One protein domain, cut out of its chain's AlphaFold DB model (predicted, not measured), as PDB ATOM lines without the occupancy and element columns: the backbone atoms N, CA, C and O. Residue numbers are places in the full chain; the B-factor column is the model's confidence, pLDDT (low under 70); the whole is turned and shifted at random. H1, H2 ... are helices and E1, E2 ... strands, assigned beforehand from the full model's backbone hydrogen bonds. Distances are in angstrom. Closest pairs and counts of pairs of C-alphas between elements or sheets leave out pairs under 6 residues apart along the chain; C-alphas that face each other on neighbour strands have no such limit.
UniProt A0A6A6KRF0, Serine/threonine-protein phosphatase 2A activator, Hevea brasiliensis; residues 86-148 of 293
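This is residues 86 to 148 of the 293 residues of the protein "Serine/threonine-protein phosphatase 2A activator" of Hevea brasiliensis (UniProt A0A6A6KRF0). With little regular structure, this is a small three-stranded sheet with one helix, H1, over one face and a long loop, residues 108 to 125, at one end. The printed part has 63 residues, under half in named elements: H1, E1, E2, E3 along the chain, class mixed. The mixed sheet runs E1, E3, E2. The whole is compact, radius of gyration of the C-alphas 11.6 A, spanning 34 by 25 by 15 A.

E3, residues 136 to 141, forms an antiparallel hairpin with E2, residues 126 to 131; N 139 and O 128 are 2.8 A apart. E1, residues 105 to 107, is parallel to E3; N 106 and O 138 are 2.9 A apart. H1, residues 88 to 96, is on the sheet, height 7.9 A; its closest C-alphas to E2 are Ala 92 and Gly 130, 6.4 A. Every O i to N i+4 pair in H1 is within hydrogen-bond range.

H1, 12.9 A long, begins at C-alpha 88 (166.022, 351.201, 220.759). E1 spans 6.5 A, E2 16.1 A; E3, 16.8 A, ends at C-alpha 141 (166.738, 342.029, 217.117).

The printed part has no cut. E1 to E2 is a long link. Residues under pLDDT 70 include 118 to 126 and 141 to 148.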
ATOM      1  N   LEU A  86     159.862 352.712 215.717       88.00
ATOM      2  CA  LEU A  86     160.387 352.207 216.980       88.00
ATOM      3  C   LEU A  86     161.812 352.698 217.240       88.00
ATOM      4  O   LEU A  86     162.677 352.672 216.370       88.00
ATOM      5  N   LYS A  87     162.075 353.072 218.489       88.50
ATOM      6  CA  LYS A  87     163.394 353.410 219.028       88.50
ATOM      7  C   LYS A  87     163.996 352.236 219.793       88.50
ATOM      8  O   LYS A  87     163.285 351.343 220.255       88.50
ATOM      9  N   THR A  88     165.306 352.275 220.030       81.31
ATOM     10  CA  THR A  88     166.022 351.201 220.759       81.31
ATOM     11  C   THR A  88     165.387 350.846 222.124       81.31
ATOM     12  O   THR A  88     165.216 349.655 222.396       81.31
ATOM     13  N   PRO A  89     164.954 351.805 222.972       86.88
ATOM     14  CA  PRO A  89     164.277 351.477 224.234       86.88
ATOM     15  C   PRO A  89     162.929 350.765 224.045       86.88
ATOM     16  O   PRO A  89     162.533 349.957 224.884       86.88
ATOM     17  N   GLN A  90     162.230 351.032 222.938       90.50
ATOM     18  CA  GLN A  90     160.953 350.388 222.621       90.50
ATOM     19  C   GLN A  90     161.157 348.925 222.199       90.50
ATOM     20  O   GLN A  90     160.324 348.091 222.536       90.50
ATOM     21  N   LEU A  91     162.288 348.575 221.572       87.06
ATOM     22  CA  LEU A  91     162.641 347.176 221.285       87.06
ATOM     23  C   LEU A  91     162.849 346.363 222.570       87.06
ATOM     24  O   LEU A  91     162.337 345.251 222.683       87.06
ATOM     25  N   ALA A  92     163.531 346.934 223.566       87.44
ATOM     26  CA  ALA A  92     163.676 346.302 224.879       87.44
ATOM     27  C   ALA A  92     162.315 346.141 225.585       87.44
ATOM     28  O   ALA A  92     162.054 345.113 226.211       87.44
ATOM     29  N   ALA A  93     161.428 347.134 225.454       89.12
ATOM     30  CA  ALA A  93     160.073 347.065 225.993       89.12
ATOM     31  C   ALA A  93     159.235 345.963 225.318       89.12
ATOM     32  O   ALA A  93     158.572 345.199 226.020       89.12
ATOM     33  N   LEU A  94     159.302 345.823 223.989       89.06
ATOM     34  CA  LEU A  94     158.639 344.740 223.249       89.06
ATOM     35  C   LEU A  94     159.185 343.370 223.659       89.06
ATOM     36  O   LEU A  94     158.407 342.481 223.993       89.06
ATOM     37  N   ALA A  95     160.510 343.231 223.732       88.00
ATOM     38  CA  ALA A  95     161.156 341.999 224.167       88.00
ATOM     39  C   ALA A  95     160.738 341.581 225.583       88.00
ATOM     40  O   ALA A  95     160.594 340.394 225.860       88.00
ATOM     41  N   SER A  96     160.509 342.542 226.484       87.94
ATOM     42  CA  SER A  96     160.101 342.258 227.864       87.94
ATOM     43  C   SER A  96     158.713 341.610 227.983       87.94
ATOM     44  O   SER A  96     158.427 340.967 228.994       87.94
ATOM     45  N   LYS A  97     157.854 341.731 226.955       86.69
ATOM     46  CA  LYS A  97     156.504 341.141 226.947       86.69
ATOM     47  C   LYS A  97     156.531 339.612 226.879       86.69
ATOM     48  O   LYS A  97     155.631 338.973 227.415       86.69
ATOM     49  N   ALA A  98     157.564 339.033 226.264       81.94
ATOM     50  CA  ALA A  98     157.734 337.582 226.168       81.94
ATOM     51  C   ALA A  98     158.067 336.927 227.526       81.94
ATOM     52  O   ALA A  98     157.920 335.721 227.678       81.94
ATOM     53  N   GLY A  99     158.432 337.712 228.545       78.94
ATOM     54  CA  GLY A  99     158.705 337.226 229.897       78.94
ATOM     55  C   GLY A  99     160.197 337.120 230.226       78.94
ATOM     56  O   GLY A  99     161.052 337.615 229.491       78.94
ATOM     57  N   TYR A 100     160.491 336.518 231.383       77.62
ATOM     58  CA  TYR A 100     161.819 336.486 232.006       77.62
ATOM     59  C   TYR A 100     162.112 335.059 232.483       77.62
ATOM     60  O   TYR A 100     161.567 334.637 233.501       77.62
ATOM     61  N   GLY A 101     162.926 334.306 231.742       68.19
ATOM     62  CA  GLY A 101     163.315 332.938 232.098       68.19
ATOM     63  C   GLY A 101     164.821 332.794 232.320       68.19
ATOM     64  O   GLY A 101     165.616 333.432 231.623       68.19
ATOM     65  N   GLU A 102     165.229 331.930 233.251       71.06
ATOM     66  CA  GLU A 102     166.619 331.462 233.311       71.06
ATOM     67  C   GLU A 102     166.973 330.742 232.002       71.06
ATOM     68  O   GLU A 102     166.177 329.964 231.481       71.06
ATOM     69  N   ASN A 103     168.147 331.043 231.441       74.81
ATOM     70  CA  ASN A 103     168.611 330.517 230.148       74.81
ATOM     71  C   ASN A 103     167.672 330.795 228.956       74.81
ATOM     72  O   ASN A 103     167.653 330.032 227.991       74.81
ATOM     73  N   SER A 104     166.916 331.897 228.997       76.44
ATOM     74  CA  SER A 104     166.051 332.333 227.893       76.44
ATOM     75  C   SER A 104     166.594 333.579 227.184       76.44
ATOM     76  O   SER A 104     167.240 334.434 227.797       76.44
ATOM     77  N   ALA A 105     166.318 333.686 225.885       81.56
ATOM     78  CA  ALA A 105     166.574 334.879 225.087       81.56
ATOM     79  C   ALA A 105     165.295 335.276 224.346       81.56
ATOM     80  O   ALA A 105     164.648 334.438 223.718       81.56
ATOM     81  N   ASN A 106     164.948 336.560 224.409       85.69
ATOM     82  CA  ASN A 106     163.748 337.084 223.765       85.69
ATOM     83  C   ASN A 106     164.103 337.637 222.384       85.69
ATOM     84  O   ASN A 106     164.982 338.490 222.257       85.69
ATOM     85  N   PHE A 107     163.392 337.191 221.353       82.19
ATOM     86  CA  PHE A 107     163.590 337.656 219.983       82.19
ATOM     87  C   PHE A 107     162.432 338.556 219.563       82.19
ATOM     88  O   PHE A 107     161.269 338.187 219.719       82.19
ATOM     89  N   VAL A 108     162.751 339.745 219.050       83.25
ATOM     90  CA  VAL A 108     161.756 340.687 218.525       83.25
ATOM     91  C   VAL A 108     161.814 340.656 217.006       83.25
ATOM     92  O   VAL A 108     162.847 340.974 216.417       83.25
ATOM     93  N   PHE A 109     160.690 340.304 216.389       76.38
ATOM     94  CA  PHE A 109     160.487 340.342 214.944       76.38
ATOM     95  C   PHE A 109     159.481 341.442 214.617       76.38
ATOM     96  O   PHE A 109     158.485 341.604 215.322       76.38
ATOM     97  N   THR A 110     159.748 342.216 213.570       75.81
ATOM     98  CA  THR A 110     158.889 343.328 213.151       75.81
ATOM     99  C   THR A 110     158.359 343.100 211.745       75.81
ATOM    100  O   THR A 110     159.066 342.559 210.898       75.81
ATOM    101  N   SER A 111     157.120 343.533 211.502       68.81
ATOM    102  CA  SER A 111     156.523 343.573 210.162       68.81
ATOM    103  C   SER A 111     157.321 344.495 209.229       68.81
ATOM    104  O   SER A 111     157.993 345.421 209.689       68.81
ATOM    105  N   ALA A 112     157.235 344.254 207.919       65.44
ATOM    106  CA  ALA A 112     157.973 344.994 206.891       65.44
ATOM    107  C   ALA A 112     157.653 346.502 206.861       65.44
ATOM    108  O   ALA A 112     158.465 347.306 206.412       65.44
ATOM    109  N   ASP A 113     156.482 346.898 207.358       69.56
ATOM    110  CA  ASP A 113     156.013 348.284 207.424       69.56
ATOM    111  C   ASP A 113     156.373 349.007 208.737       69.56
ATOM    112  O   ASP A 113     155.921 350.131 208.971       69.56
ATOM    113  N   VAL A 114     157.192 348.387 209.595       77.12
ATOM    114  CA  VAL A 114     157.687 348.976 210.846       77.12
ATOM    115  C   VAL A 114     159.103 349.514 210.647       77.12
ATOM    116  O   VAL A 114     160.049 348.769 210.401       77.12
ATOM    117  N   ALA A 115     159.267 350.824 210.811       78.38
ATOM    118  CA  ALA A 115     160.557 351.496 210.794       78.38
ATOM    119  C   ALA A 115     161.242 351.413 212.166       78.38
ATOM    120  O   ALA A 115     160.607 351.609 213.205       78.38
ATOM    121  N   ILE A 116     162.556 351.184 212.173       80.38
ATOM    122  CA  ILE A 116     163.371 351.182 213.392       80.38
ATOM    123  C   ILE A 116     164.451 352.257 213.286       80.38
ATOM    124  O   ILE A 116     165.136 352.385 212.273       80.38
ATOM    125  N   GLU A 117     164.607 353.047 214.343       78.50
ATOM    126  CA  GLU A 117     165.588 354.124 214.435       78.50
ATOM    127  C   GLU A 117     167.012 353.616 214.160       78.50
ATOM    128  O   GLU A 117     167.526 352.728 214.844       78.50
ATOM    129  N   GLY A 118     167.662 354.206 213.153       66.06
ATOM    130  CA  GLY A 118     169.021 353.849 212.740       66.06
ATOM    131  C   GLY A 118     169.122 352.574 211.896       66.06
ATOM    132  O   GLY A 118     170.223 352.249 211.444       66.06
ATOM    133  N   PHE A 119     168.009 351.878 211.639       63.59
ATOM    134  CA  PHE A 119     167.978 350.730 210.736       63.59
ATOM    135  C   PHE A 119     168.359 351.150 209.314       63.59
ATOM    136  O   PHE A 119     167.834 352.138 208.801       63.59
ATOM    137  N   CYS A 120     169.289 350.420 208.692       54.22
ATOM    138  CA  CYS A 120     169.799 350.660 207.331       54.22
ATOM    139  C   CYS A 120     170.581 351.985 207.142       54.22
ATOM    140  O   CYS A 120     171.219 352.184 206.116       54.22
ATOM    141  N   MET A 121     170.614 352.860 208.153       54.47
ATOM    142  CA  MET A 121     171.453 354.066 208.170       54.47
ATOM    143  C   MET A 121     172.773 353.862 208.920       54.47
ATOM    144  O   MET A 121     173.808 354.371 208.503       54.47
ATOM    145  N   SER A 122     172.741 353.161 210.056       52.47
ATOM    146  CA  SER A 122     173.923 352.971 210.915       52.47
ATOM    147  C   SER A 122     173.938 351.652 211.688       52.47
ATOM    148  O   SER A 122     174.944 351.316 212.315       52.47
ATOM    149  N   ARG A 123     172.832 350.899 211.682       55.91
ATOM    150  CA  ARG A 123     172.677 349.622 212.385       55.91
ATOM    151  C   ARG A 123     171.835 348.690 211.530       55.91
ATOM    152  O   ARG A 123     170.881 349.123 210.887       55.91
ATOM    153  N   CYS A 124     172.140 347.403 211.574       56.31
ATOM    154  CA  CYS A 124     171.329 346.404 210.891       56.31
ATOM    155  C   CYS A 124     170.412 345.648 211.883       56.31
ATOM    156  O   CYS A 124     169.714 344.734 211.465       56.31
ATOM    157  N   GLY A 125     170.413 346.043 213.177       69.25
ATOM    158  CA  GLY A 125     169.805 345.345 214.324       69.25
ATOM    159  C   GLY A 125     170.321 345.845 215.717       69.25
ATOM    160  O   GLY A 125     171.218 346.688 215.775       69.25
ATOM    161  N   THR A 126     169.795 345.311 216.841       68.50
ATOM    162  CA  THR A 126     170.231 345.532 218.247       68.50
ATOM    163  C   THR A 126     170.156 344.253 219.111       68.50
ATOM    164  O   THR A 126     169.108 343.616 219.158       68.50
ATOM    165  N   HIS A 127     171.212 343.884 219.842       77.38
ATOM    166  CA  HIS A 127     171.104 342.976 220.994       77.38
ATOM    167  C   HIS A 127     171.290 343.768 222.286       77.38
ATOM    168  O   HIS A 127     171.838 344.873 222.283       77.38
ATOM    169  N   GLY A 128     170.826 343.226 223.404       77.50
ATOM    170  CA  GLY A 128     171.019 343.862 224.694       77.50
ATOM    171  C   GLY A 128     170.476 343.034 225.839       77.50
ATOM    172  O   GLY A 128     169.952 341.936 225.669       77.50
ATOM    173  N   SER A 129     170.585 343.593 227.036       82.81
ATOM    174  CA  SER A 129     169.946 343.040 228.222       82.81
ATOM    175  C   SER A 129     169.093 344.106 228.887       82.81
ATOM    176  O   SER A 129     169.544 345.242 229.041       82.81
ATOM    177  N   GLY A 130     167.887 343.743 229.303       81.50
ATOM    178  CA  GLY A 130     167.007 344.608 230.080       81.50
ATOM    179  C   GLY A 130     166.849 344.115 231.515       81.50
ATOM    180  O   GLY A 130     167.174 342.971 231.843       81.50
ATOM    181  N   LYS A 131     166.324 344.983 232.382       80.06
ATOM    182  CA  LYS A 131     165.901 344.632 233.740       80.06
ATOM    183  C   LYS A 131     164.398 344.859 233.843       80.06
ATOM    184  O   LYS A 131     163.941 345.995 233.768       80.06
ATOM    185  N   GLY A 132     163.642 343.775 233.965       71.44
ATOM    186  CA  GLY A 132     162.209 343.828 234.225       71.44
ATOM    187  C   GLY A 132     161.892 343.772 235.713       71.44
ATOM    188  O   GLY A 132     162.782 343.778 236.563       71.44
ATOM    189  N   LYS A 133     160.598 343.670 236.027       68.06
ATOM    190  CA  LYS A 133     160.102 343.591 237.412       68.06
ATOM    191  C   LYS A 133     160.585 342.339 238.157       68.06
ATOM    192  O   LYS A 133     160.699 342.379 239.375       68.06
ATOM    193  N   THR A 134     160.867 341.252 237.437       68.00
ATOM    194  CA  THR A 134     161.154 339.924 238.006       68.00
ATOM    195  C   THR A 134     162.559 339.401 237.700       68.00
ATOM    196  O   THR A 134     162.918 338.337 238.190       68.00
ATOM    197  N   GLY A 135     163.383 340.120 236.926       76.38
ATOM    198  CA  GLY A 135     164.732 339.657 236.592       76.38
ATOM    199  C   GLY A 135     165.392 340.392 235.428       76.38
ATOM    200  O   GLY A 135     164.831 341.328 234.850       76.38
ATOM    201  N   LYS A 136     166.617 339.971 235.095       81.06
ATOM    202  CA  LYS A 136     167.299 340.374 233.859       81.06
ATOM    203  C   LYS A 136     166.850 339.465 232.719       81.06
ATOM    204  O   LYS A 136     166.586 338.290 232.944       81.06
ATOM    205  N   PHE A 137     166.803 340.000 231.511       83.69
ATOM    206  CA  PHE A 137     166.547 339.224 230.301       83.69
ATOM    207  C   PHE A 137     167.516 339.655 229.210       83.69
ATOM    208  O   PHE A 137     167.851 340.839 229.117       83.69
ATOM    209  N   ALA A 138     167.960 338.700 228.400       84.00
ATOM    210  CA  ALA A 138     168.654 338.980 227.157       84.00
ATOM    211  C   ALA A 138     167.613 339.136 226.050       84.00
ATOM    212  O   ALA A 138     166.634 338.388 225.992       84.00
ATOM    213  N   TYR A 139     167.815 340.116 225.181       83.88
ATOM    214  CA  TYR A 139     166.970 340.291 224.019       83.88
ATOM    215  C   TYR A 139     167.773 340.589 222.774       83.88
ATOM    216  O   TYR A 139     168.908 341.075 222.823       83.88
ATOM    217  N   ALA A 140     167.125 340.286 221.663       72.25
ATOM    218  CA  ALA A 140     167.775 340.212 220.395       72.25
ATOM    219  C   ALA A 140     166.851 340.665 219.240       72.25
ATOM    220  O   ALA A 140     165.765 340.122 219.062       72.25
ATOM    221  N   TRP A 141     167.302 341.618 218.417       68.44
ATOM    222  CA  TRP A 141     166.738 342.029 217.117       68.44
ATOM    223  C   TRP A 141     167.829 342.074 215.992       68.44
ATOM    224  O   TRP A 141     168.693 342.940 216.047       68.44
ATOM    225  N   LYS A 142     167.898 341.127 215.016       60.44
ATOM    226  CA  LYS A 142     169.079 340.907 214.099       60.44
ATOM    227  C   LYS A 142     168.834 341.496 212.729       60.44
ATOM    228  O   LYS A 142     167.714 341.369 212.262       60.44
ATOM    229  N   ILE A 143     169.827 342.115 212.069       45.78
ATOM    230  CA  ILE A 143     171.321 342.110 212.196       45.78
ATOM    231  C   ILE A 143     171.953 342.957 213.348       45.78
ATOM    232  O   ILE A 143     172.287 344.118 213.174       45.78
ATOM    233  N   GLN A 144     172.199 342.382 214.540       53.06
ATOM    234  CA  GLN A 144     171.976 343.034 215.838       53.06
ATOM    235  C   GLN A 144     173.051 343.959 216.437       53.06
ATOM    236  O   GLN A 144     172.779 344.592 217.451       53.06
ATOM    237  N   SER A 145     174.292 344.021 215.955       44.41
ATOM    238  CA  SER A 145     175.373 344.709 216.700       44.41
ATOM    239  C   SER A 145     176.723 344.709 215.978       44.41
ATOM    240  O   SER A 145     176.900 344.012 214.982       44.41
ATOM    241  N   LEU A 146     177.710 345.422 216.537       42.41
ATOM    242  CA  LEU A 146     179.114 345.348 216.109       42.41
ATOM    243  C   LEU A 146     179.734 343.952 216.305       42.41
ATOM    244  O   LEU A 146     180.553 343.544 215.488       42.41
ATOM    245  N   ASP A 147     179.339 343.198 217.334       44.78
ATOM    246  CA  ASP A 147     179.870 341.844 217.556       44.78
ATOM    247  C   ASP A 147     179.293 340.830 216.564       44.78
ATOM    248  O   ASP A 147     179.980 339.906 216.141       44.78
ATOM    249  N   ASP A 148     178.071 341.051 216.083       48.34
ATOM    250  CA  ASP A 148     177.504 340.263 214.989       48.34
ATOM    251  C   ASP A 148     178.238 340.493 213.664       48.34
ATOM    252  O   ASP A 148     178.372 339.562 212.869       48.34
TER     253      ASP A 148